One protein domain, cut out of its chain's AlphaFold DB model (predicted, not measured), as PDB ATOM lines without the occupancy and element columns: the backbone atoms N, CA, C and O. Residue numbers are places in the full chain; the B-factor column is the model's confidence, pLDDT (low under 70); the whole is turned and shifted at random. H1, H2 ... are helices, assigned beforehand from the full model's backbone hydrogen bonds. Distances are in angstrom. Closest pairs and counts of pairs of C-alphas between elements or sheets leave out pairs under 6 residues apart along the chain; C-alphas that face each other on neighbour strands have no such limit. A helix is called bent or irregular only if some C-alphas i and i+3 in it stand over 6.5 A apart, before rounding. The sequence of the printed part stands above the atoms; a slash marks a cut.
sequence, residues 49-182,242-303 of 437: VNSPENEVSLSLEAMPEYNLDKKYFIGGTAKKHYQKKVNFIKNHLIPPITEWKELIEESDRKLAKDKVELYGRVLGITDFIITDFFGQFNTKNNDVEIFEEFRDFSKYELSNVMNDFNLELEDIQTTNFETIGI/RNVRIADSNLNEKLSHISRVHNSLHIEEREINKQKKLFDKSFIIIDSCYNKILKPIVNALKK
ATOM      1  N   VAL A  49     -13.899  13.744  39.135       68.50
ATOM      2  CA  VAL A  49     -14.550  14.659  38.164       68.50
ATOM      3  C   VAL A  49     -14.176  16.128  38.405       68.50
ATOM      4  O   VAL A  49     -14.178  16.915  37.465       68.50
ATOM      5  N   ASN A  50     -13.782  16.473  39.634       75.31
ATOM      6  CA  ASN A  50     -13.371  17.814  40.050       75.31
ATOM      7  C   ASN A  50     -11.992  17.739  40.712       75.31
ATOM      8  O   ASN A  50     -11.869  17.936  41.917       75.31
ATOM      9  N   SER A  51     -10.974  17.356  39.945       81.50
ATOM     10  CA  SER A  51      -9.616  17.282  40.482       81.50
ATOM     11  C   SER A  51      -9.104  18.675  40.872       81.50
ATOM     12  O   SER A  51      -9.156  19.584  40.032       81.50
ATOM     13  N   PRO A  52      -8.552  18.851  42.088       87.69
ATOM     14  CA  PRO A  52      -7.844  20.069  42.472       87.69
ATOM     15  C   PRO A  52      -6.526  20.289  41.707       87.69
ATOM     16  O   PRO A  52      -5.868  21.299  41.940       87.69
ATOM     17  N   GLU A  53      -6.128  19.397  40.783       87.00
ATOM     18  CA  GLU A  53      -4.884  19.491  39.996       87.00
ATOM     19  C   GLU A  53      -4.645  20.898  39.437       87.00
ATOM     20  O   GLU A  53      -3.546  21.439  39.569       87.00
ATOM     21  N   ASN A  54      -5.667  21.500  38.822       86.19
ATOM     22  CA  ASN A  54      -5.548  22.822  38.210       86.19
ATOM     23  C   ASN A  54      -5.289  23.910  39.257       86.19
ATOM     24  O   ASN A  54      -4.461  24.786  39.030       86.19
ATOM     25  N   GLU A  55      -5.963  23.848  40.406       87.56
ATOM     26  CA  GLU A  55      -5.768  24.806  41.496       87.56
ATOM     27  C   GLU A  55      -4.372  24.663  42.110       87.56
ATOM     28  O   GLU A  55      -3.667  25.656  42.274       87.56
ATOM     29  N   VAL A  56      -3.914  23.430  42.351       86.12
ATOM     30  CA  VAL A  56      -2.551  23.171  42.841       86.12
ATOM     31  C   VAL A  56      -1.507  23.649  41.830       86.12
ATOM     32  O   VAL A  56      -0.513  24.257  42.222       86.12
ATOM     33  N   SER A  57      -1.729  23.412  40.536       86.38
ATOM     34  CA  SER A  57      -0.809  23.833  39.471       86.38
ATOM     35  C   SER A  57      -0.716  25.356  39.385       86.38
ATOM     36  O   SER A  57       0.389  25.890  39.391       86.38
ATOM     37  N   LEU A  58      -1.854  26.060  39.421       88.38
ATOM     38  CA  LEU A  58      -1.894  27.526  39.474       88.38
ATOM     39  C   LEU A  58      -1.183  28.068  40.721       88.38
ATOM     40  O   LEU A  58      -0.399  29.013  40.629       88.38
ATOM     41  N   SER A  59      -1.400  27.446  41.883       87.50
ATOM     42  CA  SER A  59      -0.720  27.836  43.118       87.50
ATOM     43  C   SER A  59       0.795  27.633  43.030       87.50
ATOM     44  O   SER A  59       1.550  28.490  43.487       87.50
ATOM     45  N   LEU A  60       1.265  26.545  42.414       85.38
ATOM     46  CA  LEU A  60       2.692  26.299  42.182       85.38
ATOM     47  C   LEU A  60       3.300  27.271  41.159       85.38
ATOM     48  O   LEU A  60       4.442  27.695  41.343       85.38
ATOM     49  N   GLU A  61       2.558  27.661  40.124       87.62
ATOM     50  CA  GLU A  61       2.985  28.662  39.136       87.62
ATOM     51  C   GLU A  61       3.096  30.072  39.732       87.62
ATOM     52  O   GLU A  61       3.982  30.825  39.332       87.62
ATOM     53  N   ALA A  62       2.254  30.412  40.714       88.25
ATOM     54  CA  ALA A  62       2.286  31.699  41.417       88.25
ATOM     55  C   ALA A  62       3.363  31.776  42.520       88.25
ATOM     56  O   ALA A  62       3.759  32.868  42.929       88.25
ATOM     57  N   MET A  63       3.896  30.644  42.998       84.38
ATOM     58  CA  MET A  63       4.919  30.607  44.061       84.38
ATOM     59  C   MET A  63       6.150  31.504  43.834       84.38
ATOM     60  O   MET A  63       6.609  32.112  44.808       84.38
ATOM     61  N   PRO A  64       6.701  31.638  42.611       86.06
ATOM     62  CA  PRO A  64       7.826  32.530  42.352       86.06
ATOM     63  C   PRO A  64       7.562  34.002  42.701       86.06
ATOM     64  O   PRO A  64       8.514  34.708  43.035       86.06
ATOM     65  N   GLU A  65       6.305  34.462  42.680       87.69
ATOM     66  CA  GLU A  65       5.920  35.837  43.047       87.69
ATOM     67  C   GLU A  65       6.124  36.129  44.540       87.69
ATOM     68  O   GLU A  65       6.273  37.281  44.949       87.69
ATOM     69  N   TYR A  66       6.176  35.079  45.359       86.44
ATOM     70  CA  TYR A  66       6.373  35.162  46.803       86.44
ATOM     71  C   TYR A  66       7.835  34.962  47.217       86.44
ATOM     72  O   TYR A  66       8.128  34.881  48.413       86.44
ATOM     73  N   ASN A  67       8.765  34.880  46.259       83.44
ATOM     74  CA  ASN A  67      10.185  34.779  46.564       83.44
ATOM     75  C   ASN A  67      10.685  36.017  47.310       83.44
ATOM     76  O   ASN A  67      10.369  37.161  46.981       83.44
ATOM     77  N   LEU A  68      11.505  35.760  48.323       80.62
ATOM     78  CA  LEU A  68      12.184  36.803  49.067       80.62
ATOM     79  C   LEU A  68      13.159  37.565  48.159       80.62
ATOM     80  O   LEU A  68      13.895  36.965  47.374       80.62
ATOM     81  N   ASP A  69      13.192  38.892  48.304       75.00
ATOM     82  CA  ASP A  69      14.195  39.726  47.644       75.00
ATOM     83  C   ASP A  69      15.597  39.347  48.148       75.00
ATOM     84  O   ASP A  69      15.828  39.044  49.324       75.00
ATOM     85  N   LYS A  70      16.573  39.389  47.244       74.25
ATOM     86  CA  LYS A  70      17.982  39.205  47.588       74.25
ATOM     87  C   LYS A  70      18.502  40.371  48.429       74.25
ATOM     88  O   LYS A  70      19.440  40.167  49.196       74.25
ATOM     89  N   LYS A  71      17.903  41.561  48.326       72.44
ATOM     90  CA  LYS A  71      18.377  42.804  48.948       72.44
ATOM     91  C   LYS A  71      17.331  43.395  49.895       72.44
ATOM     92  O   LYS A  71      16.606  44.320  49.548       72.44
ATOM     93  N   TYR A  72      17.259  42.862  51.113       62.94
ATOM     94  CA  TYR A  72      16.487  43.491  52.185       62.94
ATOM     95  C   TYR A  72      17.357  44.448  52.989       62.94
ATOM     96  O   TYR A  72      18.439  44.073  53.425       62.94
ATOM     97  N   PHE A  73      16.828  45.645  53.237       57.66
ATOM     98  CA  PHE A  73      17.447  46.648  54.108       57.66
ATOM     99  C   PHE A  73      16.858  46.642  55.525       57.66
ATOM    100  O   PHE A  73      17.519  47.056  56.469       57.66
ATOM    101  N   ILE A  74      15.619  46.159  55.691       57.81
ATOM    102  CA  ILE A  74      14.885  46.156  56.966       57.81
ATOM    103  C   ILE A  74      14.353  44.746  57.245       57.81
ATOM    104  O   ILE A  74      13.660  44.156  56.406       57.81
ATOM    105  N   GLY A  75      14.648  44.224  58.435       57.69
ATOM    106  CA  GLY A  75      14.231  42.913  58.927       57.69
ATOM    107  C   GLY A  75      12.714  42.758  58.968       57.69
ATOM    108  O   GLY A  75      12.202  41.740  58.503       57.69
ATOM    109  N   GLY A  76      11.979  43.787  59.391       57.94
ATOM    110  CA  GLY A  76      10.519  43.858  59.301       57.94
ATOM    111  C   GLY A  76       9.946  43.634  57.906       57.94
ATOM    112  O   GLY A  76       8.969  42.902  57.739       57.94
ATOM    113  N   THR A  77      10.572  44.207  56.876       63.88
ATOM    114  CA  THR A  77      10.138  44.033  55.481       63.88
ATOM    115  C   THR A  77      10.385  42.604  55.007       63.88
ATOM    116  O   THR A  77       9.489  41.993  54.417       63.88
ATOM    117  N   ALA A  78      11.552  42.035  55.333       62.25
ATOM    118  CA  ALA A  78      11.864  40.633  55.057       62.25
ATOM    119  C   ALA A  78      10.870  39.690  55.757       62.25
ATOM    120  O   ALA A  78      10.299  38.801  55.124       62.25
ATOM    121  N   LYS A  79      10.579  39.944  57.040       65.88
ATOM    122  CA  LYS A  79       9.599  39.205  57.850       65.88
ATOM    123  C   LYS A  79       8.198  39.279  57.244       65.88
ATOM    124  O   LYS A  79       7.551  38.247  57.090       65.88
ATOM    125  N   LYS A  80       7.742  40.465  56.832       71.62
ATOM    126  CA  LYS A  80       6.429  40.666  56.197       71.62
ATOM    127  C   LYS A  80       6.307  39.924  54.865       71.62
ATOM    128  O   LYS A  80       5.259  39.346  54.587       71.62
ATOM    129  N   HIS A  81       7.346  39.934  54.030       75.88
ATOM    130  CA  HIS A  81       7.337  39.214  52.750       75.88
ATOM    131  C   HIS A  81       7.354  37.697  52.967       75.88
ATOM    132  O   HIS A  81       6.560  36.987  52.353       75.88
ATOM    133  N   TYR A  82       8.156  37.213  53.916       74.50
ATOM    134  CA  TYR A  82       8.149  35.804  54.300       74.50
ATOM    135  C   TYR A  82       6.781  35.363  54.843       74.50
ATOM    136  O   TYR A  82       6.256  34.329  54.440       74.50
ATOM    137  N   GLN A  83       6.141  36.170  55.695       73.94
ATOM    138  CA  GLN A  83       4.783  35.898  56.181       73.94
ATOM    139  C   GLN A  83       3.760  35.826  55.045       73.94
ATOM    140  O   GLN A  83       2.889  34.962  55.076       73.94
ATOM    141  N   LYS A  84       3.865  36.683  54.019       83.19
ATOM    142  CA  LYS A  84       3.006  36.585  52.827       83.19
ATOM    143  C   LYS A  84       3.189  35.248  52.109       83.19
ATOM    144  O   LYS A  84       2.188  34.623  51.780       83.19
ATOM    145  N   LYS A  85       4.434  34.793  51.925       83.06
ATOM    146  CA  LYS A  85       4.746  33.479  51.339       83.06
ATOM    147  C   LYS A  85       4.158  32.334  52.163       83.06
ATOM    148  O   LYS A  85       3.469  31.476  51.623       83.06
ATOM    149  N   VAL A  86       4.372  32.344  53.479       77.19
ATOM    150  CA  VAL A  86       3.818  31.329  54.390       77.19
ATOM    151  C   VAL A  86       2.290  31.318  54.349       77.19
ATOM    152  O   VAL A  86       1.694  30.249  54.251       77.19
ATOM    153  N   ASN A  87       1.650  32.487  54.392       81.81
ATOM    154  CA  ASN A  87       0.193  32.594  54.326       81.81
ATOM    155  C   ASN A  87      -0.349  32.100  52.985       81.81
ATOM    156  O   ASN A  87      -1.363  31.411  52.967       81.81
ATOM    157  N   PHE A  88       0.341  32.396  51.882       86.94
ATOM    158  CA  PHE A  88      -0.016  31.861  50.575       86.94
ATOM    159  C   PHE A  88       0.026  30.329  50.569       86.94
ATOM    160  O   PHE A  88      -0.962  29.689  50.224       86.94
ATOM    161  N   ILE A  89       1.113  29.729  51.061       80.75
ATOM    162  CA  ILE A  89       1.250  28.268  51.144       80.75
ATOM    163  C   ILE A  89       0.140  27.653  52.007       80.75
ATOM    164  O   ILE A  89      -0.511  26.697  51.588       80.75
ATOM    165  N   LYS A  90      -0.098  28.211  53.201       78.75
ATOM    166  CA  LYS A  90      -1.097  27.702  54.155       78.75
ATOM    167  C   LYS A  90      -2.528  27.805  53.633       78.75
ATOM    168  O   LYS A  90      -3.320  26.913  53.911       78.75
ATOM    169  N   ASN A  91      -2.849  28.868  52.901       83.44
ATOM    170  CA  ASN A  91      -4.225  29.160  52.507       83.44
ATOM    171  C   ASN A  91      -4.560  28.702  51.083       83.44
ATOM    172  O   ASN A  91      -5.727  28.456  50.807       83.44
ATOM    173  N   HIS A  92      -3.569  28.599  50.193       85.50
ATOM    174  CA  HIS A  92      -3.795  28.387  48.757       85.50
ATOM    175  C   HIS A  92      -3.057  27.181  48.164       85.50
ATOM    176  O   HIS A  92      -3.421  26.738  47.080       85.50
ATOM    177  N   LEU A  93      -2.039  26.628  48.837       81.88
ATOM    178  CA  LEU A  93      -1.315  25.451  48.333       81.88
ATOM    179  C   LEU A  93      -1.640  24.181  49.120       81.88
ATOM    180  O   LEU A  93      -1.962  23.158  48.527       81.88
ATOM    181  N   ILE A  94      -1.564  24.232  50.452       79.88
ATOM    182  CA  ILE A  94      -1.784  23.055  51.304       79.88
ATOM    183  C   ILE A  94      -3.228  22.526  51.210       79.88
ATOM    184  O   ILE A  94      -3.378  21.324  50.995       79.88
ATOM    185  N   PRO A  95      -4.284  23.356  51.336       83.69
ATOM    186  CA  PRO A  95      -5.658  22.859  51.323       83.69
ATOM    187  C   PRO A  95      -6.039  22.051  50.068       83.69
ATOM    188  O   PRO A  95      -6.491  20.918  50.246       83.69
ATOM    189  N   PRO A  96      -5.800  22.528  48.825       83.69
ATOM    190  CA  PRO A  96      -6.170  21.760  47.634       83.69
ATOM    191  C   PRO A  96      -5.334  20.480  47.458       83.69
ATOM    192  O   PRO A  96      -5.833  19.497  46.917       83.69
ATOM    193  N   ILE A  97      -4.090  20.430  47.957       78.31
ATOM    194  CA  ILE A  97      -3.290  19.190  47.976       78.31
ATOM    195  C   ILE A  97      -3.901  18.158  48.928       78.31
ATOM    196  O   ILE A  97      -3.977  16.977  48.584       78.31
ATOM    197  N   THR A  98      -4.325  18.585  50.119       77.44
ATOM    198  CA  THR A  98      -4.975  17.702  51.095       77.44
ATOM    199  C   THR A  98      -6.293  17.161  50.548       77.44
ATOM    200  O   THR A  98      -6.513  15.954  50.596       77.44
ATOM    201  N   GLU A  99      -7.122  18.022  49.953       86.31
ATOM    202  CA  GLU A  99      -8.363  17.607  49.290       86.31
ATOM    203  C   GLU A  99      -8.089  16.599  48.166       86.31
ATOM    204  O   GLU A  99      -8.746  15.562  48.077       86.31
ATOM    205  N   TRP A 100      -7.075  16.851  47.333       84.44
ATOM    206  CA  TRP A 100      -6.717  15.942  46.246       84.44
ATOM    207  C   TRP A 100      -6.272  14.570  46.763       84.44
ATOM    208  O   TRP A 100      -6.683  13.542  46.218       84.44
ATOM    209  N   LYS A 101      -5.489  14.540  47.850       79.88
ATOM    210  CA  LYS A 101      -5.108  13.296  48.527       79.88
ATOM    211  C   LYS A 101      -6.349  12.535  48.997       79.88
ATOM    212  O   LYS A 101      -6.510  11.380  48.618       79.88
ATOM    213  N   GLU A 102      -7.243  13.172  49.749       83.25
ATOM    214  CA  GLU A 102      -8.475  12.538  50.244       83.25
ATOM    215  C   GLU A 102      -9.349  11.984  49.105       83.25
ATOM    216  O   GLU A 102      -9.854  10.860  49.196       83.25
ATOM    217  N   LEU A 103      -9.472  12.725  47.999       86.12
ATOM    218  CA  LEU A 103     -10.200  12.285  46.805       86.12
ATOM    219  C   LEU A 103      -9.571  11.051  46.153       86.12
ATOM    220  O   LEU A 103     -10.303  10.147  45.736       86.12
ATOM    221  N   ILE A 104      -8.239  10.992  46.065       81.69
ATOM    222  CA  ILE A 104      -7.507   9.821  45.561       81.69
ATOM    223  C   ILE A 104      -7.726   8.621  46.485       81.69
ATOM    224  O   ILE A 104      -8.069   7.544  45.997       81.69
ATOM    225  N   GLU A 105      -7.628   8.799  47.804       78.31
ATOM    226  CA  GLU A 105      -7.853   7.720  48.772       78.31
ATOM    227  C   GLU A 105      -9.287   7.163  48.703       78.31
ATOM    228  O   GLU A 105      -9.501   5.946  48.726       78.31
ATOM    229  N   GLU A 106     -10.297   8.031  48.605       84.00
ATOM    230  CA  GLU A 106     -11.690   7.602  48.459       84.00
ATOM    231  C   GLU A 106     -11.916   6.872  47.126       84.00
ATOM    232  O   GLU A 106     -12.628   5.862  47.058       84.00
ATOM    233  N   SER A 107     -11.296   7.380  46.065       84.31
ATOM    234  CA  SER A 107     -11.373   6.830  44.716       84.31
ATOM    235  C   SER A 107     -10.731   5.449  44.621       84.31
ATOM    236  O   SER A 107     -11.344   4.532  44.068       84.31
ATOM    237  N   ASP A 108      -9.569   5.246  45.235       77.25
ATOM    238  CA  ASP A 108      -8.931   3.933  45.301       77.25
ATOM    239  C   ASP A 108      -9.793   2.925  46.085       77.25
ATOM    240  O   ASP A 108     -10.041   1.810  45.623       77.25
ATOM    241  N   ARG A 109     -10.408   3.340  47.204       79.75
ATOM    242  CA  ARG A 109     -11.364   2.486  47.940       79.75
ATOM    243  C   ARG A 109     -12.578   2.090  47.095       79.75
ATOM    244  O   ARG A 109     -13.070   0.966  47.226       79.75
ATOM    245  N   LYS A 110     -13.101   2.993  46.259       83.44
ATOM    246  CA  LYS A 110     -14.193   2.678  45.316       83.44
ATOM    247  C   LYS A 110     -13.718   1.681  44.260       83.44
ATOM    248  O   LYS A 110     -14.376   0.665  44.050       83.44
ATOM    249  N   LEU A 111     -12.544   1.911  43.680       81.00
ATOM    250  CA  LEU A 111     -11.935   1.018  42.700       81.00
ATOM    251  C   LEU A 111     -11.673  -0.385  43.272       81.00
ATOM    252  O   LEU A 111     -11.923  -1.382  42.598       81.00
ATOM    253  N   ALA A 112     -11.231  -0.488  44.526       73.44
ATOM    254  CA  ALA A 112     -11.054  -1.760  45.224       73.44
ATOM    255  C   ALA A 112     -12.375  -2.532  45.377       73.44
ATOM    256  O   ALA A 112     -12.405  -3.751  45.193       73.44
ATOM    257  N   LYS A 113     -13.490  -1.843  45.652       78.38
ATOM    258  CA  LYS A 113     -14.821  -2.475  45.676       78.38
ATOM    259  C   LYS A 113     -15.222  -2.992  44.297       78.38
ATOM    260  O   LYS A 113     -15.666  -4.134  44.201       78.38
ATOM    261  N   ASP A 114     -15.006  -2.204  43.246       79.81
ATOM    262  CA  ASP A 114     -15.305  -2.609  41.865       79.81
ATOM    263  C   ASP A 114     -14.471  -3.831  41.441       79.81
ATOM    264  O   ASP A 114     -14.992  -4.771  40.832       79.81
ATOM    265  N   LYS A 115     -13.184  -3.859  41.824       79.44
ATOM    266  CA  LYS A 115     -12.278  -5.011  41.660       79.44
ATOM    267  C   LYS A 115     -12.868  -6.266  42.306       79.44
ATOM    268  O   LYS A 115     -13.004  -7.298  41.647       79.44
ATOM    269  N   VAL A 116     -13.246  -6.173  43.582       76.69
ATOM    270  CA  VAL A 116     -13.837  -7.288  44.339       76.69
ATOM    271  C   VAL A 116     -15.155  -7.748  43.718       76.69
ATOM    272  O   VAL A 116     -15.375  -8.954  43.616       76.69
ATOM    273  N   GLU A 117     -16.016  -6.837  43.260       81.94
ATOM    274  CA  GLU A 117     -17.273  -7.218  42.607       81.94
ATOM    275  C   GLU A 117     -17.018  -7.978  41.298       81.94
ATOM    276  O   GLU A 117     -17.626  -9.028  41.066       81.94
ATOM    277  N   LEU A 118     -16.101  -7.494  40.453       82.62
ATOM    278  CA  LEU A 118     -15.766  -8.163  39.197       82.62
ATOM    279  C   LEU A 118     -15.213  -9.570  39.449       82.62
ATOM    280  O   LEU A 118     -15.678 -10.528  38.828       82.62
ATOM    281  N   TYR A 119     -14.265  -9.712  40.377       79.38
ATOM    282  CA  TYR A 119     -13.706 -11.018  40.729       79.38
ATOM    283  C   TYR A 119     -14.744 -11.934  41.375       79.38
ATOM    284  O   TYR A 119     -14.824 -13.101  41.004       79.38
ATOM    285  N   GLY A 120     -15.605 -11.414  42.252       77.75
ATOM    286  CA  GLY A 120     -16.717 -12.170  42.828       77.75
ATOM    287  C   GLY A 120     -17.682 -12.699  41.761       77.75
ATOM    288  O   GLY A 120     -18.134 -13.841  41.840       77.75
ATOM    289  N   ARG A 121     -17.950 -11.914  40.709       84.94
ATOM    290  CA  ARG A 121     -18.749 -12.366  39.557       84.94
ATOM    291  C   ARG A 121     -18.049 -13.459  38.761       84.94
ATOM    292  O   ARG A 121     -18.696 -14.442  38.401       84.94
ATOM    293  N   VAL A 122     -16.755 -13.305  38.482       85.88
ATOM    294  CA  VAL A 122     -15.984 -14.339  37.774       85.88
ATOM    295  C   VAL A 122     -15.964 -15.625  38.599       85.88
ATOM    296  O   VAL A 122     -16.248 -16.681  38.041       85.88
ATOM    297  N   LEU A 123     -15.734 -15.524  39.911       82.19
ATOM    298  CA  LEU A 123     -15.755 -16.648  40.843       82.19
ATOM    299  C   LEU A 123     -17.102 -17.374  40.802       82.19
ATOM    300  O   LEU A 123     -17.140 -18.581  40.582       82.19
ATOM    301  N   GLY A 124     -18.212 -16.639  40.917       83.50
ATOM    302  CA  GLY A 124     -19.553 -17.221  40.841       83.50
ATOM    303  C   GLY A 124     -19.826 -17.925  39.507       83.50
ATOM    304  O   GLY A 124     -20.445 -18.989  39.480       83.50
ATOM    305  N   ILE A 125     -19.323 -17.380  38.393       89.69
ATOM    306  CA  ILE A 125     -19.406 -18.033  37.079       89.69
ATOM    307  C   ILE A 125     -18.561 -19.310  37.049       89.69
ATOM    308  O   ILE A 125     -19.046 -20.347  36.597       89.69
ATOM    309  N   THR A 126     -17.312 -19.258  37.513       88.38
ATOM    310  CA  THR A 126     -16.421 -20.427  37.535       88.38
ATOM    311  C   THR A 126     -16.959 -21.521  38.448       88.38
ATOM    312  O   THR A 126     -16.929 -22.688  38.065       88.38
ATOM    313  N   ASP A 127     -17.530 -21.153  39.596       85.69
ATOM    314  CA  ASP A 127     -18.148 -22.077  40.539       85.69
ATOM    315  C   ASP A 127     -19.371 -22.739  39.919       85.69
ATOM    316  O   ASP A 127     -19.458 -23.961  39.955       85.69
ATOM    317  N   PHE A 128     -20.260 -21.987  39.265       90.06
ATOM    318  CA  PHE A 128     -21.371 -22.584  38.522       90.06
ATOM    319  C   PHE A 128     -20.869 -23.582  37.465       90.06
ATOM    320  O   PHE A 128     -21.375 -24.697  37.357       90.06
ATOM    321  N   ILE A 129     -19.850 -23.219  36.684       90.38
ATOM    322  CA  ILE A 129     -19.343 -24.073  35.604       90.38
ATOM    323  C   ILE A 129     -18.723 -25.360  36.164       90.38
ATOM    324  O   ILE A 129     -19.101 -26.458  35.750       90.38
ATOM    325  N   ILE A 130     -17.797 -25.243  37.112       86.94
ATOM    326  CA  ILE A 130     -17.072 -26.383  37.689       86.94
ATOM    327  C   ILE A 130     -18.002 -27.216  38.560       86.94
ATOM    328  O   ILE A 130     -18.075 -28.435  38.419       86.94
ATOM    329  N   THR A 131     -18.705 -26.554  39.468       85.62
ATOM    330  CA  THR A 131     -19.428 -27.200  40.556       85.62
ATOM    331  C   THR A 131     -20.815 -27.618  40.126       85.62
ATOM    332  O   THR A 131     -21.192 -28.744  40.414       85.62
ATOM    333  N   ASP A 132     -21.566 -26.785  39.413       87.62
ATOM    334  CA  ASP A 132     -22.974 -27.074  39.126       87.62
ATOM    335  C   ASP A 132     -23.156 -27.714  37.752       87.62
ATOM    336  O   ASP A 132     -23.918 -28.670  37.623       87.62
ATOM    337  N   PHE A 133     -22.425 -27.268  36.729       90.31
ATOM    338  CA  PHE A 133     -22.582 -27.779  35.368       90.31
ATOM    339  C   PHE A 133     -21.750 -29.051  35.115       90.31
ATOM    340  O   PHE A 133     -22.315 -30.105  34.819       90.31
ATOM    341  N   PHE A 134     -20.417 -29.002  35.247       88.25
ATOM    342  CA  PHE A 134     -19.525 -30.130  34.905       88.25
ATOM    343  C   PHE A 134     -19.308 -31.153  36.030       88.25
ATOM    344  O   PHE A 134     -19.110 -32.348  35.751       88.25
ATOM    345  N   GLY A 135     -19.383 -30.695  37.277       85.31
ATOM    346  CA  GLY A 135     -19.059 -31.455  38.479       85.31
ATOM    347  C   GLY A 135     -17.581 -31.354  38.865       85.31
ATOM    348  O   GLY A 135     -16.684 -31.530  38.035       85.31
ATOM    349  N   GLN A 136     -17.348 -31.157  40.163       80.31
ATOM    350  CA  GLN A 136     -16.051 -30.882  40.792       80.31
ATOM    351  C   GLN A 136     -14.940 -31.891  40.454       80.31
ATOM    352  O   GLN A 136     -13.776 -31.524  40.378       80.31
ATOM    353  N   PHE A 137     -15.273 -33.168  40.258       79.94
ATOM    354  CA  PHE A 137     -14.276 -34.232  40.075       79.94
ATOM    355  C   PHE A 137     -13.954 -34.556  38.613       79.94
ATOM    356  O   PHE A 137     -13.195 -35.483  38.339       79.94
ATOM    357  N   ASN A 138     -14.557 -33.847  37.657       70.00
ATOM    358  CA  ASN A 138     -14.416 -34.144  36.231       70.00
ATOM    359  C   ASN A 138     -13.894 -32.954  35.425       70.00
ATOM    360  O   ASN A 138     -14.170 -32.852  34.229       70.00
ATOM    361  N   THR A 139     -13.150 -32.053  36.057       69.06
ATOM    362  CA  THR A 139     -12.641 -30.842  35.409       69.06
ATOM    363  C   THR A 139     -11.630 -31.150  34.304       69.06
ATOM    364  O   THR A 139     -11.758 -30.629  33.195       69.06
ATOM    365  N   LYS A 140     -10.722 -32.103  34.548       69.38
ATOM    366  CA  LYS A 140      -9.743 -32.591  33.557       69.38
ATOM    367  C   LYS A 140     -10.382 -33.276  32.350       69.38
ATOM    368  O   LYS A 140      -9.978 -33.067  31.217       69.38
ATOM    369  N   ASN A 141     -11.421 -34.073  32.593       67.44
ATOM    370  CA  ASN A 141     -12.075 -34.879  31.557       67.44
ATOM    371  C   ASN A 141     -12.944 -34.053  30.594       67.44
ATOM    372  O   ASN A 141     -13.393 -34.582  29.582       67.44
ATOM    373  N   ASN A 142     -13.243 -32.796  30.932       67.31
ATOM    374  CA  ASN A 142     -14.166 -31.941  30.185       67.31
ATOM    375  C   ASN A 142     -13.495 -30.682  29.608       67.31
ATOM    376  O   ASN A 142     -14.208 -29.756  29.230       67.31
ATOM    377  N   ASP A 143     -12.159 -30.619  29.573       69.94
ATOM    378  CA  ASP A 143     -11.390 -29.449  29.119       69.94
ATOM    379  C   ASP A 143     -11.750 -28.142  29.864       69.94
ATOM    380  O   ASP A 143     -11.713 -27.043  29.300       69.94
ATOM    381  N   VAL A 144     -12.110 -28.243  31.152       75.44
ATOM    382  CA  VAL A 144     -12.512 -27.096  31.993       75.44
ATOM    383  C   VAL A 144     -11.516 -26.753  33.101       75.44
ATOM    384  O   VAL A 144     -11.817 -25.905  33.936       75.44
ATOM    385  N   GLU A 145     -10.309 -27.325  33.075       77.88
ATOM    386  CA  GLU A 145      -9.206 -26.981  33.998       77.88
ATOM    387  C   GLU A 145      -8.917 -25.475  34.026       77.88
ATOM    388  O   GLU A 145      -8.587 -24.904  35.059       77.88
ATOM    389  N   ILE A 146      -9.126 -24.793  32.898       73.25
ATOM    390  CA  ILE A 146      -8.934 -23.348  32.826       73.25
ATOM    391  C   ILE A 146      -9.834 -22.576  33.799       73.25
ATOM    392  O   ILE A 146      -9.442 -21.532  34.309       73.25
ATOM    393  N   PHE A 147     -11.039 -23.069  34.085       77.81
ATOM    394  CA  PHE A 147     -11.921 -22.411  35.042       77.81
ATOM    395  C   PHE A 147     -11.412 -22.576  36.478       77.81
ATOM    396  O   PHE A 147     -11.682 -21.703  37.296       77.81
ATOM    397  N   GLU A 148     -10.654 -23.638  36.788       73.38
ATOM    398  CA  GLU A 148     -10.002 -23.789  38.098       73.38
ATOM    399  C   GLU A 148      -8.908 -22.731  38.286       73.38
ATOM    400  O   GLU A 148      -8.798 -22.151  39.363       73.38
ATOM    401  N   GLU A 149      -8.158 -22.398  37.228       71.31
ATOM    402  CA  GLU A 149      -7.195 -21.286  37.246       71.31
ATOM    403  C   GLU A 149      -7.883 -19.945  37.546       71.31
ATOM    404  O   GLU A 149      -7.360 -19.127  38.300       71.31
ATOM    405  N   PHE A 150      -9.073 -19.726  36.980       70.06
ATOM    406  CA  PHE A 150      -9.876 -18.533  37.251       70.06
ATOM    407  C   PHE A 150     -10.572 -18.557  38.614       70.06
ATOM    408  O   PHE A 150     -11.122 -17.538  38.996       70.06
ATOM    409  N   ARG A 151     -10.571 -19.674  39.345       65.75
ATOM    410  CA  ARG A 151     -11.142 -19.759  40.698       65.75
ATOM    411  C   ARG A 151     -10.163 -19.253  41.763       65.75
ATOM    412  O   ARG A 151     -10.574 -18.733  42.796       65.75
ATOM    413  N   ASP A 152      -8.865 -19.396  41.507       58.66
ATOM    414  CA  ASP A 152      -7.787 -19.004  42.412       58.66
ATOM    415  C   ASP A 152      -7.347 -17.555  42.159       58.66
ATOM    416  O   ASP A 152      -6.361 -17.281  41.468       58.66
ATOM    417  N   PHE A 153      -8.101 -16.609  42.730       53.31
ATOM    418  CA  PHE A 153      -7.794 -15.188  42.579       53.31
ATOM    419  C   PHE A 153      -6.635 -14.691  43.441       53.31
ATOM    420  O   PHE A 153      -6.172 -13.574  43.231       53.31
ATOM    421  N   SER A 154      -6.127 -15.512  44.367       50.31
ATOM    422  CA  SER A 154      -5.011 -15.137  45.246       50.31
ATOM    423  C   SER A 154      -3.723 -14.805  44.476       50.31
ATOM    424  O   SER A 154      -2.844 -14.125  44.997       50.31
ATOM    425  N   LYS A 155      -3.642 -15.236  43.210       48.41
ATOM    426  CA  LYS A 155      -2.560 -14.939  42.261       48.41
ATOM    427  C   LYS A 155      -2.659 -13.568  41.594       48.41
ATOM    428  O   LYS A 155      -1.684 -13.130  40.990       48.41
ATOM    429  N   TYR A 156      -3.819 -12.918  41.642       50.56
ATOM    430  CA  TYR A 156      -4.010 -11.578  41.099       50.56
ATOM    431  C   TYR A 156      -4.003 -10.624  42.287       50.56
ATOM    432  O   TYR A 156      -5.011 -10.466  42.972       50.56
ATOM    433  N   GLU A 157      -2.829 -10.063  42.579       45.97
ATOM    434  CA  GLU A 157      -2.644  -9.143  43.696       45.97
ATOM    435  C   GLU A 157      -3.713  -8.043  43.667       45.97
ATOM    436  O   GLU A 157      -3.840  -7.279  42.707       45.97
ATOM    437  N   LEU A 158      -4.476  -7.936  44.755       40.44
ATOM    438  CA  LEU A 158      -5.086  -6.669  45.128       40.44
ATOM    439  C   LEU A 158      -3.922  -5.800  45.598       40.44
ATOM    440  O   LEU A 158      -3.542  -5.848  46.764       40.44
ATOM    441  N   SER A 159      -3.283  -5.099  44.661       39.53
ATOM    442  CA  SER A 159      -2.216  -4.160  44.980       39.53
ATOM    443  C   SER A 159      -2.753  -3.164  46.009       39.53
ATOM    444  O   SER A 159      -3.621  -2.353  45.682       39.53
ATOM    445  N   ASN A 160      -2.265  -3.238  47.246       35.97
ATOM    446  CA  ASN A 160      -2.448  -2.175  48.223       35.97
ATOM    447  C   ASN A 160      -1.574  -1.011  47.752       35.97
ATOM    448  O   ASN A 160      -0.404  -0.930  48.120       35.97
ATOM    449  N   VAL A 161      -2.097  -0.157  46.875       36.19
ATOM    450  CA  VAL A 161      -1.390   1.058  46.471       36.19
ATOM    451  C   VAL A 161      -1.784   2.151  47.449       36.19
ATOM    452  O   VAL A 161      -2.617   3.002  47.178       36.19
ATOM    453  N   MET A 162      -1.172   2.110  48.626       34.12
ATOM    454  CA  MET A 162      -0.812   3.353  49.285       34.12
ATOM    455  C   MET A 162       0.674   3.284  49.551       34.12
ATOM    456  O   MET A 162       1.132   2.589  50.453       34.12
ATOM    457  N   ASN A 163       1.436   4.001  48.729       36.34
ATOM    458  CA  ASN A 163       2.697   4.506  49.231       36.34
ATOM    459  C   ASN A 163       2.342   5.427  50.399       36.34
ATOM    460  O   ASN A 163       1.557   6.361  50.227       36.34
ATOM    461  N   ASP A 164       2.885   5.133  51.577       34.38
ATOM    462  CA  ASP A 164       2.817   5.998  52.749       34.38
ATOM    463  C   ASP A 164       3.431   7.361  52.392       34.38
ATOM    464  O   ASP A 164       4.628   7.605  52.557       34.38
ATOM    465  N   PHE A 165       2.620   8.277  51.860       43.19
ATOM    466  CA  PHE A 165       3.003   9.670  51.677       43.19
ATOM    467  C   PHE A 165       2.886  10.365  53.034       43.19
ATOM    468  O   PHE A 165       1.922  11.091  53.310       43.19
ATOM    469  N   ASN A 166       3.874  10.107  53.892       38.50
ATOM    470  CA  ASN A 166       4.102  10.837  55.133       38.50
ATOM    471  C   ASN A 166       4.688  12.214  54.799       38.50
ATOM    472  O   ASN A 166       5.892  12.447  54.865       38.50
ATOM    473  N   LEU A 167       3.816  13.135  54.399       40.69
ATOM    474  CA  LEU A 167       4.070  14.560  54.561       40.69
ATOM    475  C   LEU A 167       3.328  14.992  55.818       40.69
ATOM    476  O   LEU A 167       2.122  15.227  55.794       40.69
ATOM    477  N   GLU A 168       4.056  15.066  56.928       41.16
ATOM    478  CA  GLU A 168       3.576  15.750  58.122       41.16
ATOM    479  C   GLU A 168       3.513  17.249  57.788       41.16
ATOM    480  O   GLU A 168       4.492  17.984  57.860       41.16
ATOM    481  N   LEU A 169       2.350  17.714  57.326       45.31
ATOM    482  CA  LEU A 169       2.109  19.125  56.988       45.31
ATOM    483  C   LEU A 169       2.190  20.047  58.221       45.31
ATOM    484  O   LEU A 169       2.323  21.265  58.081       45.31
ATOM    485  N   GLU A 170       2.158  19.468  59.424       44.03
ATOM    486  CA  GLU A 170       2.382  20.134  60.715       44.03
ATOM    487  C   GLU A 170       3.750  20.830  60.771       44.03
ATOM    488  O   GLU A 170       3.913  21.898  61.364       44.03
ATOM    489  N   ASP A 171       4.714  20.292  60.036       37.31
ATOM    490  CA  ASP A 171       6.105  20.720  59.999       37.31
ATOM    491  C   ASP A 171       6.308  22.054  59.240       37.31
ATOM    492  O   ASP A 171       7.351  22.707  59.353       37.31
ATOM    493  N   ILE A 172       5.305  22.481  58.460       44.78
ATOM    494  CA  ILE A 172       5.235  23.795  57.790       44.78
ATOM    495  C   ILE A 172       4.459  24.805  58.663       44.78
ATOM    496  O   ILE A 172       4.559  26.022  58.475       44.78
ATOM    497  N   GLN A 173       3.690  24.339  59.654       38.75
ATOM    498  CA  GLN A 173       2.827  25.203  60.457       38.75
ATOM    499  C   GLN A 173       3.571  25.987  61.551       38.75
ATOM    500  O   GLN A 173       3.090  27.063  61.921       38.75
ATOM    501  N   THR A 174       4.740  25.521  62.004       38.75
ATOM    502  CA  THR A 174       5.310  25.820  63.334       38.75
ATOM    503  C   THR A 174       6.502  26.785  63.392       38.75
ATOM    504  O   THR A 174       7.180  26.846  64.418       38.75
ATOM    505  N   THR A 175       6.777  27.614  62.377       40.78
ATOM    506  CA  THR A 175       7.778  28.688  62.562       40.78
ATOM    507  C   THR A 175       7.189  29.804  63.438       40.78
ATOM    508  O   THR A 175       6.548  30.730  62.942       40.78
ATOM    509  N   ASN A 176       7.346  29.685  64.760       38.97
ATOM    510  CA  ASN A 176       6.847  30.658  65.728       38.97
ATOM    511  C   ASN A 176       7.723  31.931  65.702       38.97
ATOM    512  O   ASN A 176       8.913  31.880  66.000       38.97
ATOM    513  N   PHE A 177       7.146  33.065  65.291       38.78
ATOM    514  CA  PHE A 177       7.858  34.324  64.995       38.78
ATOM    515  C   PHE A 177       8.053  35.257  66.194       38.78
ATOM    516  O   PHE A 177       8.642  36.331  66.034       38.78
ATOM    517  N   GLU A 178       7.563  34.882  67.376       36.38
ATOM    518  CA  GLU A 178       7.708  35.681  68.599       36.38
ATOM    519  C   GLU A 178       9.177  35.841  69.030       36.38
ATOM    520  O   GLU A 178       9.515  36.794  69.724       36.38
ATOM    521  N   THR A 179      10.078  34.975  68.553       39.34
ATOM    522  CA  THR A 179      11.524  35.016  68.834       39.34
ATOM    523  C   THR A 179      12.346  35.848  67.843       39.34
ATOM    524  O   THR A 179      13.528  36.083  68.092       39.34
ATOM    525  N   ILE A 180      11.761  36.327  66.735       40.31
ATOM    526  CA  ILE A 180      12.465  37.178  65.758       40.31
ATOM    527  C   ILE A 180      12.123  38.639  66.056       40.31
ATOM    528  O   ILE A 180      11.002  39.080  65.775       40.31
ATOM    529  N   GLY A 181      13.108  39.322  66.654       38.41
ATOM    530  CA  GLY A 181      13.045  40.620  67.335       38.41
ATOM    531  C   GLY A 181      12.228  41.735  66.672       38.41
ATOM    532  O   GLY A 181      11.989  41.755  65.467       38.41
ATOM    533  N   ILE A 182      11.778  42.656  67.525       38.59
ATOM    534  CA  ILE A 182      10.934  43.815  67.210       38.59
ATOM    535  C   ILE A 182      11.747  44.863  66.432       38.59
ATOM    536  O   ILE A 182      12.870  45.182  66.815       38.59
ATOM    537  N   ARG A 242      19.033  37.585  58.277       70.75
ATOM    538  CA  ARG A 242      19.702  36.278  58.209       70.75
ATOM    539  C   ARG A 242      18.787  35.147  58.683       70.75
ATOM    540  O   ARG A 242      18.693  34.129  58.000       70.75
ATOM    541  N   ASN A 243      18.089  35.329  59.799       67.81
ATOM    542  CA  ASN A 243      17.158  34.335  60.333       67.81
ATOM    543  C   ASN A 243      15.971  34.095  59.391       67.81
ATOM    544  O   ASN A 243      15.601  32.945  59.160       67.81
ATOM    545  N   VAL A 244      15.426  35.154  58.779       66.62
ATOM    546  CA  VAL A 244      14.382  35.031  57.747       66.62
ATOM    547  C   VAL A 244      14.890  34.247  56.533       66.62
ATOM    548  O   VAL A 244      14.178  33.383  56.029       66.62
ATOM    549  N   ARG A 245      16.131  34.478  56.087       75.56
ATOM    550  CA  ARG A 245      16.733  33.727  54.969       75.56
ATOM    551  C   ARG A 245      16.950  32.247  55.294       75.56
ATOM    552  O   ARG A 245      16.720  31.409  54.430       75.56
ATOM    553  N   ILE A 246      17.372  31.917  56.516       73.50
ATOM    554  CA  ILE A 246      17.493  30.517  56.960       73.50
ATOM    555  C   ILE A 246      16.112  29.850  56.971       73.50
ATOM    556  O   ILE A 246      15.960  28.751  56.442       73.50
ATOM    557  N   ALA A 247      15.095  30.532  57.509       68.00
ATOM    558  CA  ALA A 247      13.722  30.035  57.503       68.00
ATOM    559  C   ALA A 247      13.190  29.821  56.074       68.00
ATOM    560  O   ALA A 247      12.598  28.781  55.797       68.00
ATOM    561  N   ASP A 248      13.463  30.745  55.148       75.94
ATOM    562  CA  ASP A 248      13.096  30.606  53.734       75.94
ATOM    563  C   ASP A 248      13.831  29.474  53.026       75.94
ATOM    564  O   ASP A 248      13.206  28.731  52.275       75.94
ATOM    565  N   SER A 249      15.118  29.280  53.310       79.06
ATOM    566  CA  SER A 249      15.871  28.137  52.792       79.06
ATOM    567  C   SER A 249      15.243  26.813  53.232       79.06
ATOM    568  O   SER A 249      14.986  25.952  52.391       79.06
ATOM    569  N   ASN A 250      14.928  26.673  54.523       73.50
ATOM    570  CA  ASN A 250      14.284  25.473  55.063       73.50
ATOM    571  C   ASN A 250      12.881  25.268  54.470       73.50
ATOM    572  O   ASN A 250      12.486  24.146  54.158       73.50
ATOM    573  N   LEU A 251      12.117  26.350  54.285       74.31
ATOM    574  CA  LEU A 251      10.803  26.293  53.651       74.31
ATOM    575  C   LEU A 251      10.909  25.855  52.183       74.31
ATOM    576  O   LEU A 251      10.153  24.987  51.760       74.31
ATOM    577  N   ASN A 252      11.858  26.397  51.418       76.56
ATOM    578  CA  ASN A 252      12.098  26.024  50.020       76.56
ATOM    579  C   ASN A 252      12.497  24.553  49.870       76.56
ATOM    580  O   ASN A 252      12.043  23.888  48.938       76.56
ATOM    581  N   GLU A 253      13.294  24.030  50.802       73.25
ATOM    582  CA  GLU A 253      13.618  22.605  50.849       73.25
ATOM    583  C   GLU A 253      12.346  21.764  51.017       73.25
ATOM    584  O   GLU A 253      12.087  20.886  50.192       73.25
ATOM    585  N   LYS A 254      11.474  22.099  51.980       69.31
ATOM    586  CA  LYS A 254      10.176  21.417  52.163       69.31
ATOM    587  C   LYS A 254       9.261  21.551  50.940       69.31
ATOM    588  O   LYS A 254       8.617  20.582  50.544       69.31
ATOM    589  N   LEU A 255       9.236  22.711  50.286       70.69
ATOM    590  CA  LEU A 255       8.454  22.941  49.065       70.69
ATOM    591  C   LEU A 255       8.921  22.074  47.888       70.69
ATOM    592  O   LEU A 255       8.094  21.647  47.084       70.69
ATOM    593  N   SER A 256      10.210  21.735  47.810       68.81
ATOM    594  CA  SER A 256      10.713  20.816  46.779       68.81
ATOM    595  C   SER A 256      10.090  19.412  46.877       68.81
ATOM    596  O   SER A 256       9.899  18.740  45.860       68.81
ATOM    597  N   HIS A 257       9.688  18.987  48.083       67.62
ATOM    598  CA  HIS A 257       8.938  17.746  48.289       67.62
ATOM    599  C   HIS A 257       7.489  17.853  47.794       67.62
ATOM    600  O   HIS A 257       6.956  16.874  47.271       67.62
ATOM    601  N   ILE A 258       6.871  19.037  47.869       69.25
ATOM    602  CA  ILE A 258       5.500  19.263  47.387       69.25
ATOM    603  C   ILE A 258       5.399  19.054  45.872       69.25
ATOM    604  O   ILE A 258       4.453  18.419  45.409       69.25
ATOM    605  N   SER A 259       6.393  19.481  45.091       67.75
ATOM    606  CA  SER A 259       6.415  19.211  43.644       67.75
ATOM    607  C   SER A 259       6.469  17.712  43.320       67.75
ATOM    608  O   SER A 259       5.933  17.277  42.301       67.75
ATOM    609  N   ARG A 260       7.087  16.887  44.178       66.38
ATOM    610  CA  ARG A 260       7.060  15.421  44.022       66.38
ATOM    611  C   ARG A 260       5.688  14.848  44.360       66.38
ATOM    612  O   ARG A 260       5.240  13.932  43.673       66.38
ATOM    613  N   VAL A 261       5.018  15.398  45.372       67.81
ATOM    614  CA  VAL A 261       3.649  15.004  45.728       67.81
ATOM    615  C   VAL A 261       2.661  15.356  44.631       67.81
ATOM    616  O   VAL A 261       1.909  14.478  44.238       67.81
ATOM    617  N   HIS A 262       2.712  16.563  44.066       74.75
ATOM    618  CA  HIS A 262       1.875  16.949  42.921       74.75
ATOM    619  C   HIS A 262       1.997  15.946  41.763       74.75
ATOM    620  O   HIS A 262       0.996  15.389  41.320       74.75
ATOM    621  N   ASN A 263       3.227  15.623  41.352       71.56
ATOM    622  CA  ASN A 263       3.459  14.633  40.296       71.56
ATOM    623  C   ASN A 263       2.950  13.232  40.671       71.56
ATOM    624  O   ASN A 263       2.442  12.515  39.815       71.56
ATOM    625  N   SER A 264       3.093  12.834  41.938       71.38
ATOM    626  CA  SER A 264       2.639  11.522  42.409       71.38
ATOM    627  C   SER A 264       1.112  11.428  42.421       71.38
ATOM    628  O   SER A 264       0.570  10.466  41.889       71.38
ATOM    629  N   LEU A 265       0.423  12.447  42.946       75.00
ATOM    630  CA  LEU A 265      -1.041  12.532  42.945       75.00
ATOM    631  C   LEU A 265      -1.587  12.518  41.513       75.00
ATOM    632  O   LEU A 265      -2.539  11.800  41.227       75.00
ATOM    633  N   HIS A 266      -0.928  13.217  40.586       82.00
ATOM    634  CA  HIS A 266      -1.291  13.181  39.169       82.00
ATOM    635  C   HIS A 266      -1.183  11.787  38.546       82.00
ATOM    636  O   HIS A 266      -2.074  11.337  37.822       82.00
ATOM    637  N   ILE A 267      -0.071  11.091  38.806       75.25
ATOM    638  CA  ILE A 267       0.144   9.728  38.305       75.25
ATOM    639  C   ILE A 267      -0.928   8.790  38.868       75.25
ATOM    640  O   ILE A 267      -1.531   8.044  38.094       75.25
ATOM    641  N   GLU A 268      -1.202   8.866  40.171       75.56
ATOM    642  CA  GLU A 268      -2.226   8.048  40.831       75.56
ATOM    643  C   GLU A 268      -3.629   8.338  40.291       75.56
ATOM    644  O   GLU A 268      -4.348   7.414  39.916       75.56
ATOM    645  N   GLU A 269      -4.021   9.605  40.147       84.44
ATOM    646  CA  GLU A 269      -5.320   9.965  39.570       84.44
ATOM    647  C   GLU A 269      -5.488   9.409  38.146       84.44
ATOM    648  O   GLU A 269      -6.543   8.861  37.792       84.44
ATOM    649  N   ARG A 270      -4.454   9.534  37.305       84.31
ATOM    650  CA  ARG A 270      -4.480   8.995  35.939       84.31
ATOM    651  C   ARG A 270      -4.616   7.480  35.939       84.31
ATOM    652  O   ARG A 270      -5.401   6.948  35.146       84.31
ATOM    653  N   GLU A 271      -3.882   6.796  36.807       83.00
ATOM    654  CA  GLU A 271      -3.919   5.340  36.902       83.00
ATOM    655  C   GLU A 271      -5.259   4.848  37.460       83.00
ATOM    656  O   GLU A 271      -5.863   3.957  36.863       83.00
ATOM    657  N   ILE A 272      -5.812   5.480  38.500       84.38
ATOM    658  CA  ILE A 272      -7.153   5.184  39.030       84.38
ATOM    659  C   ILE A 272      -8.210   5.314  37.931       84.38
ATOM    660  O   ILE A 272      -9.014   4.401  37.722       84.38
ATOM    661  N   ASN A 273      -8.204   6.419  37.181       86.56
ATOM    662  CA  ASN A 273      -9.164   6.636  36.098       86.56
ATOM    663  C   ASN A 273      -8.989   5.622  34.955       86.56
ATOM    664  O   ASN A 273      -9.980   5.150  34.385       86.56
ATOM    665  N   LYS A 274      -7.746   5.256  34.619       85.12
ATOM    666  CA  LYS A 274      -7.446   4.207  33.636       85.12
ATOM    667  C   LYS A 274      -7.978   2.854  34.112       85.12
ATOM    668  O   LYS A 274      -8.729   2.210  33.378       85.12
ATOM    669  N   GLN A 275      -7.635   2.442  35.330       83.81
ATOM    670  CA  GLN A 275      -8.076   1.179  35.916       83.81
ATOM    671  C   GLN A 275      -9.599   1.122  35.997       83.81
ATOM    672  O   GLN A 275     -10.184   0.144  35.535       83.81
ATOM    673  N   LYS A 276     -10.263   2.183  36.467       86.81
ATOM    674  CA  LYS A 276     -11.730   2.260  36.513       86.81
ATOM    675  C   LYS A 276     -12.362   1.948  35.156       86.81
ATOM    676  O   LYS A 276     -13.250   1.101  35.070       86.81
ATOM    677  N   LYS A 277     -11.851   2.543  34.073       86.19
ATOM    678  CA  LYS A 277     -12.334   2.275  32.707       86.19
ATOM    679  C   LYS A 277     -12.117   0.817  32.288       86.19
ATOM    680  O   LYS A 277     -12.988   0.238  31.634       86.19
ATOM    681  N   LEU A 278     -10.992   0.207  32.665       86.12
ATOM    682  CA  LEU A 278     -10.705  -1.208  32.391       86.12
ATOM    683  C   LEU A 278     -11.643  -2.151  33.160       86.12
ATOM    684  O   LEU A 278     -12.181  -3.091  32.560       86.12
ATOM    685  N   PHE A 279     -11.881  -1.888  34.449       86.25
ATOM    686  CA  PHE A 279     -12.790  -2.676  35.286       86.25
ATOM    687  C   PHE A 279     -14.239  -2.547  34.818       86.25
ATOM    688  O   PHE A 279     -14.883  -3.570  34.591       86.25
ATOM    689  N   ASP A 280     -14.724  -1.335  34.546       87.19
ATOM    690  CA  ASP A 280     -16.087  -1.121  34.046       87.19
ATOM    691  C   ASP A 280     -16.313  -1.790  32.692       87.19
ATOM    692  O   ASP A 280     -17.331  -2.447  32.461       87.19
ATOM    693  N   LYS A 281     -15.340  -1.683  31.780       87.94
ATOM    694  CA  LYS A 281     -15.421  -2.343  30.474       87.94
ATOM    695  C   LYS A 281     -15.485  -3.860  30.634       87.94
ATOM    696  O   LYS A 281     -16.300  -4.515  29.982       87.94
ATOM    697  N   SER A 282     -14.640  -4.413  31.499       89.00
ATOM    698  CA  SER A 282     -14.609  -5.844  31.803       89.00
ATOM    699  C   SER A 282     -15.912  -6.315  32.440       89.00
ATOM    700  O   SER A 282     -16.441  -7.360  32.061       89.00
ATOM    701  N   PHE A 283     -16.480  -5.509  33.331       89.94
ATOM    702  CA  PHE A 283     -17.763  -5.766  33.960       89.94
ATOM    703  C   PHE A 283     -18.895  -5.840  32.940       89.94
ATOM    704  O   PHE A 283     -19.641  -6.817  32.933       89.94
ATOM    705  N   ILE A 284     -18.994  -4.871  32.022       89.44
ATOM    706  CA  ILE A 284     -20.007  -4.918  30.960       89.44
ATOM    707  C   ILE A 284     -19.813  -6.160  30.080       89.44
ATOM    708  O   ILE A 284     -20.806  -6.807  29.737       89.44
ATOM    709  N   ILE A 285     -18.571  -6.498  29.704       90.25
ATOM    710  CA  ILE A 285     -18.283  -7.694  28.894       90.25
ATOM    711  C   ILE A 285     -18.813  -8.945  29.599       90.25
ATOM    712  O   ILE A 285     -19.564  -9.708  28.985       90.25
ATOM    713  N   ILE A 286     -18.460  -9.135  30.876       90.94
ATOM    714  CA  ILE A 286     -18.913 -10.282  31.670       90.94
ATOM    715  C   ILE A 286     -20.428 -10.285  31.792       90.94
ATOM    716  O   ILE A 286     -21.047 -11.293  31.467       90.94
ATOM    717  N   ASP A 287     -21.030  -9.180  32.225       90.88
ATOM    718  CA  ASP A 287     -22.464  -9.106  32.497       90.88
ATOM    719  C   ASP A 287     -23.293  -9.343  31.228       90.88
ATOM    720  O   ASP A 287     -24.235 -10.136  31.231       90.88
ATOM    721  N   SER A 288     -22.891  -8.746  30.105       89.56
ATOM    722  CA  SER A 288     -23.584  -8.912  28.823       89.56
ATOM    723  C   SER A 288     -23.470 -10.346  28.301       89.56
ATOM    724  O   SER A 288     -24.473 -10.932  27.887       89.56
ATOM    725  N   CYS A 289     -22.269 -10.938  28.344       91.19
ATOM    726  CA  CYS A 289     -22.069 -12.321  27.907       91.19
ATOM    727  C   CYS A 289     -22.764 -13.310  28.850       91.19
ATOM    728  O   CYS A 289     -23.381 -14.270  28.393       91.19
ATOM    729  N   TYR A 290     -22.717 -13.078  30.163       93.12
ATOM    730  CA  TYR A 290     -23.402 -13.908  31.148       93.12
ATOM    731  C   TYR A 290     -24.915 -13.878  30.932       93.12
ATOM    732  O   TYR A 290     -25.531 -14.933  30.794       93.12
ATOM    733  N   ASN A 291     -25.513 -12.686  30.843       92.00
ATOM    734  CA  ASN A 291     -26.957 -12.532  30.677       92.00
ATOM    735  C   ASN A 291     -27.467 -13.161  29.376       92.00
ATOM    736  O   ASN A 291     -28.554 -13.740  29.377       92.00
ATOM    737  N   LYS A 292     -26.690 -13.083  28.289       88.25
ATOM    738  CA  LYS A 292     -27.082 -13.642  26.988       88.25
ATOM    739  C   LYS A 292     -26.844 -15.148  26.881       88.25
ATOM    740  O   LYS A 292     -27.657 -15.846  26.285       88.25
ATOM    741  N   ILE A 293     -25.735 -15.645  27.427       89.88
ATOM    742  CA  ILE A 293     -25.276 -17.020  27.195       89.88
ATOM    743  C   ILE A 293     -25.575 -17.915  28.393       89.88
ATOM    744  O   ILE A 293     -26.292 -18.901  28.263       89.88
ATOM    745  N   LEU A 294     -25.006 -17.595  29.558       92.50
ATOM    746  CA  LEU A 294     -25.010 -18.501  30.705       92.50
ATOM    747  C   LEU A 294     -26.309 -18.430  31.496       92.50
ATOM    748  O   LEU A 294     -26.825 -19.469  31.888       92.50
ATOM    749  N   LYS A 295     -26.882 -17.246  31.704       94.69
ATOM    750  CA  LYS A 295     -28.094 -17.070  32.515       94.69
ATOM    751  C   LYS A 295     -29.287 -17.904  32.021       94.69
ATOM    752  O   LYS A 295     -29.938 -18.520  32.867       94.69
ATOM    753  N   PRO A 296     -29.584 -18.007  30.709       94.44
ATOM    754  CA  PRO A 296     -30.615 -18.923  30.220       94.44
ATOM    755  C   PRO A 296     -30.315 -20.389  30.558       94.44
ATOM    756  O   PRO A 296     -31.221 -21.112  30.963       94.44
ATOM    757  N   ILE A 297     -29.049 -20.806  30.453       95.38
ATOM    758  CA  ILE A 297     -28.598 -22.173  30.749       95.38
ATOM    759  C   ILE A 297     -28.712 -22.462  32.248       95.38
ATOM    760  O   ILE A 297     -29.269 -23.486  32.624       95.38
ATOM    761  N   VAL A 298     -28.257 -21.540  33.102       94.00
ATOM    762  CA  VAL A 298     -28.394 -21.609  34.567       94.00
ATOM    763  C   VAL A 298     -29.865 -21.765  34.944       94.00
ATOM    764  O   VAL A 298     -30.224 -22.656  35.707       94.00
ATOM    765  N   ASN A 299     -30.737 -20.924  34.387       95.25
ATOM    766  CA  ASN A 299     -32.166 -20.960  34.683       95.25
ATOM    767  C   ASN A 299     -32.834 -22.247  34.184       95.25
ATOM    768  O   ASN A 299     -33.738 -22.749  34.846       95.25
ATOM    769  N   ALA A 300     -32.418 -22.767  33.028       94.00
ATOM    770  CA  ALA A 300     -32.904 -24.042  32.513       94.00
ATOM    771  C   ALA A 300     -32.438 -25.208  33.393       94.00
ATOM    772  O   ALA A 300     -33.249 -26.062  33.733       94.00
ATOM    773  N   LEU A 301     -31.173 -25.201  33.823       93.25
ATOM    774  CA  LEU A 301     -30.608 -26.232  34.687       93.25
ATOM    775  C   LEU A 301     -31.296 -26.242  36.055       93.25
ATOM    776  O   LEU A 301     -31.693 -27.292  36.529       93.25
ATOM    777  N   LYS A 302     -31.553 -25.073  36.650       91.00
ATOM    778  CA  LYS A 302     -32.291 -24.967  37.922       91.00
ATOM    779  C   LYS A 302     -33.745 -25.442  37.845       91.00
ATOM    780  O   LYS A 302     -34.343 -25.742  38.874       91.00
ATOM    781  N   LYS A 303     -34.336 -25.460  36.649       93.12
ATOM    782  CA  LYS A 303     -35.690 -25.985  36.407       93.12
ATOM    783  C   LYS A 303     -35.693 -27.475  36.068       93.12
ATOM    784  O   LYS A 303     -36.768 -28.068  36.031       93.12
TER     785      LYS A 303
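What this domain is: This is residues 49 to 182 and 242 to 303 of the 437 residues of an uncharacterized protein of Lacinutrix sp. (strain 5H-3-7-4) (UniProt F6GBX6). Two very long helices, H5 and H2, run the same way side by side and make a long rod, with the shorter helix H1 folded back along the first part of H2 as a helical hairpin. From the far end of H2 the chain turns back through little H3, and a long unnamed stretch, residues 150 to 169, returns along the rod to little H4. The printed part has 196 residues with five named helices in the order H1, H2, H3, H4, H5 and no named strand, and its class is all helix. It is extended, with a radius of gyration of the C-alphas of 27.6 A and spans of 90 by 27 by 22 A.

Where its parts are: H5, residues 242 to 303, was assigned as one helix by its hydrogen bonds, but is bent: C-alphas 292 and 295 are 6.6 A apart. Its arm H5a, residues 242 to 292, is 75.2 A long and begins at C-alpha 242 (19.702, 36.278, 58.209); H5b, residues 295 to 303, is 12.3 A long and ends at C-alpha 303 (-35.690, -25.985, 36.407). H2, residues 75 to 134, also assigned as one helix by its hydrogen bonds, is bent, with C-alphas 91 and 94 at 6.7 A; H2a, residues 75 to 91, is 23.9 A long and H2b, residues 94 to 134, 58.4 A. H1, residues 53 to 66, is 20.5 A long, begins at C-alpha 53 (-4.884, 19.491, 39.996) and is irregular, but only just: C-alphas 61 and 64 are 7.0 A apart. H3 is residues 145 to 149 and H4 residues 170 to 173.

How they stand to each other: H1, H2a, H2b and H5a form a bundle, helices set side by side. H5a touches H2b with its residues 262 to 286 alone, the same way at a shallow tilt of 26 degrees; the closest C-alphas, of Leu 118 and Phe 283, are 6.1 A apart. H5a touches H2a too, C-alphas 79 and 244 being closest at 6.3 A. H5b stands at a steep tilt of 55 degrees to H5a, and H2b and H5b are near each other. H1 and H2a form a hairpin, opposite ways at a shallow tilt of 2 degrees, with closest C-alphas 66 and 85 at 5.1 A. H3 touches H2b, C-alphas 126 and 147 being closest at 5.5 A. H4 is close to but not clearly touching H5a, C-alphas 172 and 251 being closest at 7.4 A. Every O i to N i+4 pair is within hydrogen-bond range in H2a, H3 and H5b, against 7 of 10 in H1, 35 of 37 in H2b and 44 of 47 in H5a; H4 is too short for such a pair.

The domain as a whole: The C-alphas of Phe 73 and Lys 303, the two farthest apart, are 91.7 A from each other. Residues 183 to 241 are not printed, and C-alphas 182 and 242 are 14.7 A apart across this cut. The link from H3 to H4 is long, with 20 residues. The mean pLDDT of the printed part is 74.2, and 56 residues are under 70, among them residues 151 to 182.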